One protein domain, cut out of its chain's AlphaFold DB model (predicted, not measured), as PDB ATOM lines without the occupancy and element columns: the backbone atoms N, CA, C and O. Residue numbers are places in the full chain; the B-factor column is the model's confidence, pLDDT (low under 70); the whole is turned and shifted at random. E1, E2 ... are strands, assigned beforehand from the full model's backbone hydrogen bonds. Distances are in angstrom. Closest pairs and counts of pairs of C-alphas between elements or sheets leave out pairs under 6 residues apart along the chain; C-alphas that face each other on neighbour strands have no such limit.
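This is residues 3 to 78 of the 95 residues of an uncharacterized protein of Desulfovibrio aerotolerans (UniProt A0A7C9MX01). The domain has little regular structure: it is a compact body built mostly of loops, in which a long unnamed stretch, residues 16 to 67, winds from the lone strand E1 to a small hairpin, E2 and E3, near E1. The printed part has 76 residues, with no named helix and three named strands in the order E1, E2, E3; the class is all strand, though these hold only 13 residues. The radius of gyration of the C-alphas is 11.2 A, and the spans are 33 by 26 by 24 A.

E1, residues 11 to 15, pairs with no named strand, but its residues 14 to 15 pair antiparallel with residues 29 to 30. E2, residues 68 to 71, and E3, residues 74 to 77, form an antiparallel hairpin at 151 degrees, with N 69 and O 76 within hydrogen-bond range at 2.7 A. E1 and E2 are near each other, their closest C-alphas 8.2 A apart. E1 and E3 are apart.

E1 runs 11.3 A from C-alpha 11 at (37.516, 36.117, 10.926). E2 measures 9.3 A. E3 runs 9.9 A to C-alpha 77 at (28.031, 50.652, 7.992).

The C-alphas farthest apart, of Gly 35 and Ala 64, are 33.6 A apart. The printed part has no cut; the link E1 to E2 is long. Residues 62 to 66 have pLDDT under 70.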
ATOM      1  N   LEU A   3      32.403  39.357  11.564       92.81
ATOM      2  CA  LEU A   3      33.362  40.447  11.713       92.81
ATOM      3  C   LEU A   3      34.744  39.970  11.257       92.81
ATOM      4  O   LEU A   3      35.245  38.951  11.740       92.81
ATOM      5  N   ARG A   4      35.389  40.747  10.389       94.12
ATOM      6  CA  ARG A   4      36.763  40.533   9.933       94.12
ATOM      7  C   ARG A   4      37.680  41.655  10.399       94.12
ATOM      8  O   ARG A   4      37.271  42.805  10.517       94.12
ATOM      9  N   CYS A   5      38.945  41.323  10.639       92.31
ATOM     10  CA  CYS A   5      39.972  42.336  10.860       92.31
ATOM     11  C   CYS A   5      40.255  43.088   9.557       92.31
ATOM     12  O   CYS A   5      40.562  42.452   8.557       92.31
ATOM     13  N   ARG A   6      40.272  44.420   9.569       91.44
ATOM     14  CA  ARG A   6      40.693  45.219   8.408       91.44
ATOM     15  C   ARG A   6      42.167  45.092   8.047       91.44
ATOM     16  O   ARG A   6      42.530  45.397   6.923       91.44
ATOM     17  N   LEU A   7      43.012  44.666   8.984       90.62
ATOM     18  CA  LEU A   7      44.454  44.572   8.744       90.62
ATOM     19  C   LEU A   7      44.878  43.192   8.262       90.62
ATOM     20  O   LEU A   7      45.567  43.074   7.259       90.62
ATOM     21  N   CYS A   8      44.488  42.139   8.985       93.31
ATOM     22  CA  CYS A   8      44.894  40.772   8.649       93.31
ATOM     23  C   CYS A   8      43.787  39.940   7.990       93.31
ATOM     24  O   CYS A   8      44.005  38.769   7.700       93.31
ATOM     25  N   HIS A   9      42.589  40.505   7.803       92.88
ATOM     26  CA  HIS A   9      41.426  39.871   7.159       92.88
ATOM     27  C   HIS A   9      40.897  38.597   7.837       92.88
ATOM     28  O   HIS A   9      39.956  37.972   7.335       92.88
ATOM     29  N   ALA A  10      41.448  38.243   9.001       94.31
ATOM     30  CA  ALA A  10      41.016  37.104   9.791       94.31
ATOM     31  C   ALA A  10      39.570  37.280  10.267       94.31
ATOM     32  O   ALA A  10      39.157  38.387  10.630       94.31
ATOM     33  N   ALA A  11      38.821  36.178  10.285       94.56
ATOM     34  CA  ALA A  11      37.516  36.117  10.926       94.56
ATOM     35  C   ALA A  11      37.703  36.247  12.443       94.56
ATOM     36  O   ALA A  11      38.508  35.531  13.030       94.56
ATOM     37  N   ILE A  12      36.983  37.179  13.062       93.44
ATOM     38  CA  ILE A  12      37.101  37.471  14.492       93.44
ATOM     39  C   ILE A  12      35.875  36.954  15.234       93.44
ATOM     40  O   ILE A  12      36.013  36.164  16.157       93.44
ATOM     41  N   ALA A  13      34.683  37.402  14.842       93.19
ATOM     42  CA  ALA A  13      33.462  37.193  15.611       93.19
ATOM     43  C   ALA A  13      32.261  36.953  14.708       93.19
ATOM     44  O   ALA A  13      32.188  37.526  13.623       93.19
ATOM     45  N   ALA A  14      31.278  36.200  15.189       93.75
ATOM     46  CA  ALA A  14      29.942  36.236  14.610       93.75
ATOM     47  C   ALA A  14      29.129  37.358  15.269       93.75
ATOM     48  O   ALA A  14      29.220  37.573  16.474       93.75
ATOM     49  N   PHE A  15      28.320  38.071  14.497       91.19
ATOM     50  CA  PHE A  15      27.373  39.049  15.023       91.19
ATOM     51  C   PHE A  15      26.112  39.116  14.161       91.19
ATOM     52  O   PHE A  15      26.090  38.700  12.994       91.19
ATOM     53  N   ASP A  16      25.057  39.658  14.756       89.62
ATOM     54  CA  ASP A  16      23.805  39.978  14.082       89.62
ATOM     55  C   ASP A  16      23.763  41.492  13.803       89.62
ATOM     56  O   ASP A  16      23.773  42.273  14.761       89.62
ATOM     57  N   PRO A  17      23.739  41.939  12.531       84.38
ATOM     58  CA  PRO A  17      23.701  43.363  12.205       84.38
ATOM     59  C   PRO A  17      22.477  44.077  12.791       84.38
ATOM     60  O   PRO A  17      22.575  45.257  13.119       84.38
ATOM     61  N   ALA A  18      21.357  43.374  13.004       85.75
ATOM     62  CA  ALA A  18      20.166  43.950  13.630       85.75
ATOM     63  C   ALA A  18      20.363  44.272  15.125       85.75
ATOM     64  O   ALA A  18      19.605  45.055  15.693       85.75
ATOM     65  N   ARG A  19      21.385  43.688  15.767       83.19
ATOM     66  CA  ARG A  19      21.721  43.894  17.187       83.19
ATOM     67  C   ARG A  19      22.848  44.898  17.409       83.19
ATOM     68  O   ARG A  19      23.266  45.099  18.548       83.19
ATOM     69  N   LEU A  20      23.363  45.519  16.348       83.25
ATOM     70  CA  LEU A  20      24.358  46.577  16.471       83.25
ATOM     71  C   LEU A  20      23.685  47.826  17.049       83.25
ATOM     72  O   LEU A  20      23.108  48.626  16.326       83.25
ATOM     73  N   THR A  21      23.743  48.000  18.364       76.88
ATOM     74  CA  THR A  21      23.234  49.199  19.040       76.88
ATOM     75  C   THR A  21      24.387  49.971  19.671       76.88
ATOM     76  O   THR A  21      25.157  49.378  20.430       76.88
ATOM     77  N   PRO A  22      24.530  51.281  19.401       76.12
ATOM     78  CA  PRO A  22      25.482  52.116  20.119       76.12
ATOM     79  C   PRO A  22      25.090  52.302  21.602       76.12
ATOM     80  O   PRO A  22      23.898  52.421  21.888       76.12
ATOM     81  N   PRO A  23      26.054  52.407  22.539       75.25
ATOM     82  CA  PRO A  23      27.487  52.212  22.335       75.25
ATOM     83  C   PRO A  23      27.810  50.739  22.055       75.25
ATOM     84  O   PRO A  23      27.309  49.837  22.722       75.25
ATOM     85  N   LEU A  24      28.673  50.494  21.065       80.81
ATOM     86  CA  LEU A  24      29.105  49.137  20.744       80.81
ATOM     87  C   LEU A  24      29.956  48.573  21.879       80.81
ATOM     88  O   LEU A  24      30.884  49.217  22.373       80.81
ATOM     89  N   THR A  25      29.663  47.335  22.248       85.75
ATOM     90  CA  THR A  25      30.405  46.575  23.256       85.75
ATOM     91  C   THR A  25      30.745  45.201  22.704       85.75
ATOM     92  O   THR A  25      30.130  44.743  21.740       85.75
ATOM     93  N   SER A  26      31.694  44.503  23.326       85.06
ATOM     94  CA  SER A  26      32.014  43.122  22.960       85.06
ATOM     95  C   SER A  26      30.819  42.165  23.017       85.06
ATOM     96  O   SER A  26      30.844  41.137  22.351       85.06
ATOM     97  N   ALA A  27      29.757  42.499  23.759       86.19
ATOM     98  CA  ALA A  27      28.596  41.634  23.959       86.19
ATOM     99  C   ALA A  27      27.805  41.335  22.673       86.19
ATOM    100  O   ALA A  27      27.131  40.310  22.599       86.19
ATOM    101  N   VAL A  28      27.891  42.196  21.650       88.44
ATOM    102  CA  VAL A  28      27.231  41.948  20.353       88.44
ATOM    103  C   VAL A  28      28.025  40.987  19.460       88.44
ATOM    104  O   VAL A  28      27.520  40.544  18.429       88.44
ATOM    105  N   PHE A  29      29.257  40.655  19.857       90.50
ATOM    106  CA  PHE A  29      30.189  39.810  19.123       90.50
ATOM    107  C   PHE A  29      30.321  38.446  19.805       90.50
ATOM    108  O   PHE A  29      30.972  38.289  20.836       90.50
ATOM    109  N   GLY A  30      29.690  37.447  19.200       91.75
ATOM    110  CA  GLY A  30      29.718  36.060  19.637       91.75
ATOM    111  C   GLY A  30      30.852  35.235  19.012       91.75
ATOM    112  O   GLY A  30      31.590  35.712  18.141       91.75
ATOM    113  N   PRO A  31      30.990  33.970  19.447       93.00
ATOM    114  CA  PRO A  31      31.961  33.036  18.889       93.00
ATOM    115  C   PRO A  31      31.677  32.743  17.411       93.00
ATOM    116  O   PRO A  31      30.529  32.763  16.970       93.00
ATOM    117  N   LEU A  32      32.729  32.438  16.646       91.25
ATOM    118  CA  LEU A  32      32.622  32.127  15.212       91.25
ATOM    119  C   LEU A  32      31.798  30.866  14.928       91.25
ATOM    120  O   LEU A  32      31.148  30.777  13.890       91.25
ATOM    121  N   ALA A  33      31.840  29.899  15.841       87.69
ATOM    122  CA  ALA A  33      31.098  28.653  15.752       87.69
ATOM    123  C   ALA A  33      30.714  28.158  17.159       87.69
ATOM    124  O   ALA A  33      31.381  28.513  18.140       87.69
ATOM    125  N   PRO A  34      29.663  27.328  17.285       86.50
ATOM    126  CA  PRO A  34      29.322  26.680  18.547       86.50
ATOM    127  C   PRO A  34      30.519  25.905  19.116       86.50
ATOM    128  O   PRO A  34      31.202  25.189  18.387       86.50
ATOM    129  N   GLY A  35      30.782  26.058  20.415       86.94
ATOM    130  CA  GLY A  35      31.903  25.400  21.099       86.94
ATOM    131  C   GLY A  35      33.241  26.151  21.050       86.94
ATOM    132  O   GLY A  35      34.181  25.725  21.715       86.94
ATOM    133  N   PHE A  36      33.337  27.275  20.332       86.06
ATOM    134  CA  PHE A  36      34.520  28.144  20.355       86.06
ATOM    135  C   PHE A  36      34.399  29.239  21.422       86.06
ATOM    136  O   PHE A  36      33.284  29.678  21.727       86.06
ATOM    137  N   PRO A  37      35.525  29.712  21.991       87.38
ATOM    138  CA  PRO A  37      35.495  30.811  22.943       87.38
ATOM    139  C   PRO A  37      35.006  32.107  22.276       87.38
ATOM    140  O   PRO A  37      35.248  32.320  21.081       87.38
ATOM    141  N   PRO A  38      34.348  33.003  23.034       87.75
ATOM    142  CA  PRO A  38      34.067  34.350  22.569       87.75
ATOM    143  C   PRO A  38      35.366  35.065  22.169       87.75
ATOM    144  O   PRO A  38      36.400  34.884  22.815       87.75
ATOM    145  N   PRO A  39      35.328  35.905  21.128       88.19
ATOM    146  CA  PRO A  39      36.531  36.538  20.590       88.19
ATOM    147  C   PRO A  39      37.074  37.663  21.471       88.19
ATOM    148  O   PRO A  39      38.239  38.043  21.352       88.19
ATOM    149  N   PHE A  40      36.230  38.202  22.344       90.00
ATOM    150  CA  PHE A  40      36.542  39.293  23.251       90.00
ATOM    151  C   PHE A  40      36.054  38.939  24.653       90.00
ATOM    152  O   PHE A  40      35.122  38.147  24.816       90.00
ATOM    153  N   LEU A  41      36.652  39.558  25.670       86.88
ATOM    154  CA  LEU A  41      36.168  39.401  27.035       86.88
ATOM    155  C   LEU A  41      34.786  40.066  27.185       86.88
ATOM    156  O   LEU A  41      34.517  41.099  26.553       86.88
ATOM    157  N   PRO A  42      33.886  39.503  28.009       82.88
ATOM    158  CA  PRO A  42      32.603  40.128  28.302       82.88
ATOM    159  C   PRO A  42      32.798  41.538  28.873       82.88
ATOM    160  O   PRO A  42      33.586  41.733  29.795       82.88
ATOM    161  N   GLY A  43      32.091  42.523  28.320       82.56
ATOM    162  CA  GLY A  43      32.149  43.911  28.789       82.56
ATOM    163  C   GLY A  43      33.322  44.739  28.252       82.56
ATOM    164  O   GLY A  43      33.377  45.930  28.541       82.56
ATOM    165  N   THR A  44      34.220  44.166  27.441       88.12
ATOM    166  CA  THR A  44      35.244  44.945  26.731       88.12
ATOM    167  C   THR A  44      34.578  46.028  25.869       88.12
ATOM    168  O   THR A  44      33.753  45.702  25.002       88.12
ATOM    169  N   PRO A  45      34.910  47.313  26.074       87.81
ATOM    170  CA  PRO A  45      34.407  48.375  25.218       87.81
ATOM    171  C   PRO A  45      34.989  48.213  23.814       87.81
ATOM    172  O   PRO A  45      36.115  47.746  23.644       87.81
ATOM    173  N   TRP A  46      34.227  48.600  22.790       85.75
ATOM    174  CA  TRP A  46      34.653  48.408  21.401       85.75
ATOM    175  C   TRP A  46      36.021  49.035  21.098       85.75
ATOM    176  O   TRP A  46      36.832  48.418  20.420       85.75
ATOM    177  N   ASP A  47      36.321  50.194  21.687       84.06
ATOM    178  CA  ASP A  47      37.604  50.890  21.519       84.06
ATOM    179  C   ASP A  47      38.819  50.069  21.988       84.06
ATOM    180  O   ASP A  47      39.925  50.191  21.458       84.06
ATOM    181  N   GLU A  48      38.608  49.166  22.947       88.38
ATOM    182  CA  GLU A  48      39.623  48.261  23.486       88.38
ATOM    183  C   GLU A  48      39.614  46.886  22.808       88.38
ATOM    184  O   GLU A  48      40.525  46.088  23.023       88.38
ATOM    185  N   ALA A  49      38.638  46.599  21.941       89.00
ATOM    186  CA  ALA A  49      38.592  45.341  21.214       89.00
ATOM    187  C   ALA A  49      39.851  45.189  20.346       89.00
ATOM    188  O   ALA A  49      40.257  46.100  19.615       89.00
ATOM    189  N   ARG A  50      40.502  44.027  20.423       91.44
ATOM    190  CA  ARG A  50      41.692  43.701  19.627       91.44
ATOM    191  C   ARG A  50      41.474  42.385  18.905       91.44
ATOM    192  O   ARG A  50      40.970  41.428  19.481       91.44
ATOM    193  N   CYS A  51      41.884  42.334  17.644       92.06
ATOM    194  CA  CYS A  51      41.913  41.110  16.867       92.06
ATOM    195  C   CYS A  51      42.795  40.071  17.585       92.06
ATOM    196  O   CYS A  51      43.947  40.379  17.905       92.06
ATOM    197  N   PRO A  52      42.311  38.835  17.798       91.06
ATOM    198  CA  PRO A  52      43.092  37.796  18.465       91.06
ATOM    199  C   PRO A  52      44.326  37.366  17.657       91.06
ATOM    200  O   PRO A  52      45.285  36.874  18.240       91.06
ATOM    201  N   HIS A  53      44.337  37.604  16.340       92.44
ATOM    202  CA  HIS A  53      45.433  37.208  15.451       92.44
ATOM    203  C   HIS A  53      46.549  38.253  15.364       92.44
ATOM    204  O   HIS A  53      47.713  37.923  15.555       92.44
ATOM    205  N   CYS A  54      46.216  39.514  15.069       93.38
ATOM    206  CA  CYS A  54      47.220  40.565  14.857       93.38
ATOM    207  C   CYS A  54      47.327  41.560  16.015       93.38
ATOM    208  O   CYS A  54      48.142  42.471  15.938       93.38
ATOM    209  N   ARG A  55      46.499  41.429  17.062       91.44
ATOM    210  CA  ARG A  55      46.466  42.299  18.254       91.44
ATOM    211  C   ARG A  55      46.155  43.777  17.995       91.44
ATOM    212  O   ARG A  55      46.191  44.564  18.933       91.44
ATOM    213  N   HIS A  56      45.777  44.144  16.775       91.00
ATOM    214  CA  HIS A  56      45.308  45.485  16.429       91.00
ATOM    215  C   HIS A  56      43.790  45.588  16.544       91.00
ATOM    216  O   HIS A  56      43.088  44.575  16.562       91.00
ATOM    217  N   HIS A  57      43.267  46.810  16.598       90.50
ATOM    218  CA  HIS A  57      41.825  47.020  16.580       90.50
ATOM    219  C   HIS A  57      41.213  46.434  15.288       90.50
ATOM    220  O   HIS A  57      41.822  46.558  14.219       90.50
ATOM    221  N   PRO A  58      40.024  45.792  15.334       88.81
ATOM    222  CA  PRO A  58      39.387  45.211  14.150       88.81
ATOM    223  C   PRO A  58      39.231  46.190  12.978       88.81
ATOM    224  O   PRO A  58      39.218  45.756  11.831       88.81
ATOM    225  N   GLN A  59      39.178  47.494  13.264       86.69
ATOM    226  CA  GLN A  59      39.045  48.566  12.270       86.69
ATOM    227  C   GLN A  59      40.354  49.122  11.704       86.69
ATOM    228  O   GLN A  59      40.316  50.002  10.849       86.69
ATOM    229  N   GLY A  60      41.505  48.619  12.143       83.00
ATOM    230  CA  GLY A  60      42.806  49.138  11.732       83.00
ATOM    231  C   GLY A  60      43.374  50.197  12.672       83.00
ATOM    232  O   GLY A  60      43.017  50.244  13.848       83.00
ATOM    233  N   TYR A  61      44.321  50.984  12.158       73.94
ATOM    234  CA  TYR A  61      45.169  51.895  12.938       73.94
ATOM    235  C   TYR A  61      44.534  53.263  13.244       73.94
ATOM    236  O   TYR A  61      45.009  53.948  14.144       73.94
ATOM    237  N   ASP A  62      43.486  53.662  12.515       62.69
ATOM    238  CA  ASP A  62      42.982  55.043  12.469       62.69
ATOM    239  C   ASP A  62      41.455  55.130  12.731       62.69
ATOM    240  O   ASP A  62      40.720  54.188  12.403       62.69
ATOM    241  N   PRO A  63      40.935  56.237  13.308       53.81
ATOM    242  CA  PRO A  63      39.502  56.471  13.509       53.81
ATOM    243  C   PRO A  63      38.621  56.423  12.247       53.81
ATOM    244  O   PRO A  63      37.408  56.280  12.409       53.81
ATOM    245  N   ALA A  64      39.175  56.461  11.029       51.81
ATOM    246  CA  ALA A  64      38.420  56.316   9.773       51.81
ATOM    247  C   ALA A  64      37.600  55.007   9.659       51.81
ATOM    248  O   ALA A  64      36.739  54.877   8.793       51.81
ATOM    249  N   GLY A  65      37.838  54.017  10.529       58.91
ATOM    250  CA  GLY A  65      37.053  52.780  10.580       58.91
ATOM    251  C   GLY A  65      36.004  52.688  11.686       58.91
ATOM    252  O   GLY A  65      35.404  51.635  11.867       58.91
ATOM    253  N   ARG A  66      35.745  53.754  12.449       66.81
ATOM    254  CA  ARG A  66      34.753  53.714  13.544       66.81
ATOM    255  C   ARG A  66      33.297  53.683  13.075       66.81
ATOM    256  O   ARG A  66      32.416  53.429  13.889       66.81
ATOM    257  N   GLU A  67      33.044  53.944  11.797       75.75
ATOM    258  CA  GLU A  67      31.694  54.076  11.235       75.75
ATOM    259  C   GLU A  67      31.216  52.861  10.430       75.75
ATOM    260  O   GLU A  67      30.061  52.817  10.009       75.75
ATOM    261  N   SER A  68      32.059  51.846  10.238       83.00
ATOM    262  CA  SER A  68      31.710  50.631   9.496       83.00
ATOM    263  C   SER A  68      32.483  49.420  10.009       83.00
ATOM    264  O   SER A  68      33.536  49.556  10.609       83.00
ATOM    265  N   LEU A  69      31.950  48.215   9.822       87.88
ATOM    266  CA  LEU A  69      32.585  46.933  10.113       87.88
ATOM    267  C   LEU A  69      33.058  46.290   8.814       87.88
ATOM    268  O   LEU A  69      32.290  46.198   7.861       87.88
ATOM    269  N   ALA A  70      34.295  45.794   8.783       90.50
ATOM    270  CA  ALA A  70      34.692  44.848   7.746       90.50
ATOM    271  C   ALA A  70      34.066  43.486   8.051       90.50
ATOM    272  O   ALA A  70      34.190  42.974   9.165       90.50
ATOM    273  N   THR A  71      33.382  42.907   7.070       91.44
ATOM    274  CA  THR A  71      32.643  41.653   7.234       91.44
ATOM    275  C   THR A  71      32.939  40.673   6.108       91.44
ATOM    276  O   THR A  71      33.620  41.013   5.142       91.44
ATOM    277  N   ASP A  72      32.439  39.443   6.214       90.50
ATOM    278  CA  ASP A  72      32.494  38.474   5.116       90.50
ATOM    279  C   ASP A  72      31.737  38.920   3.854       90.50
ATOM    280  O   ASP A  72      32.116  38.505   2.763       90.50
ATOM    281  N   ALA A  73      30.749  39.810   3.985       88.06
ATOM    282  CA  ALA A  73      29.991  40.375   2.868       88.06
ATOM    283  C   ALA A  73      30.552  41.721   2.355       88.06
ATOM    284  O   ALA A  73      29.933  42.360   1.508       88.06
ATOM    285  N   GLY A  74      31.702  42.170   2.871       86.81
ATOM    286  CA  GLY A  74      32.276  43.490   2.585       86.81
ATOM    287  C   GLY A  74      32.092  44.484   3.734       86.81
ATOM    288  O   GLY A  74      31.923  44.095   4.894       86.81
ATOM    289  N   GLU A  75      32.174  45.780   3.445       87.69
ATOM    290  CA  GLU A  75      32.031  46.825   4.462       87.69
ATOM    291  C   GLU A  75      30.559  47.066   4.818       87.69
ATOM    292  O   GLU A  75      29.745  47.406   3.964       87.69
ATOM    293  N   THR A  76      30.217  46.906   6.097       85.19
ATOM    294  CA  THR A  76      28.870  47.144   6.634       85.19
ATOM    295  C   THR A  76      28.873  48.408   7.489       85.19
ATOM    296  O   THR A  76      29.586  48.438   8.489       85.19
ATOM    297  N   PRO A  77      28.100  49.455   7.162       83.38
ATOM    298  CA  PRO A  77      28.031  50.652   7.992       83.38
ATOM    299  C   PRO A  77      27.445  50.319   9.367       83.38
ATOM    300  O   PRO A  77      26.460  49.589   9.484       83.38
ATOM    301  N   LEU A  78      28.048  50.868  10.417       78.25
ATOM    302  CA  LEU A  78      27.467  50.824  11.747       78.25
ATOM    303  C   LEU A  78      26.251  51.757  11.770       78.25
ATOM    304  O   LEU A  78      26.307  52.841  11.176       78.25
TER     305      LEU A  78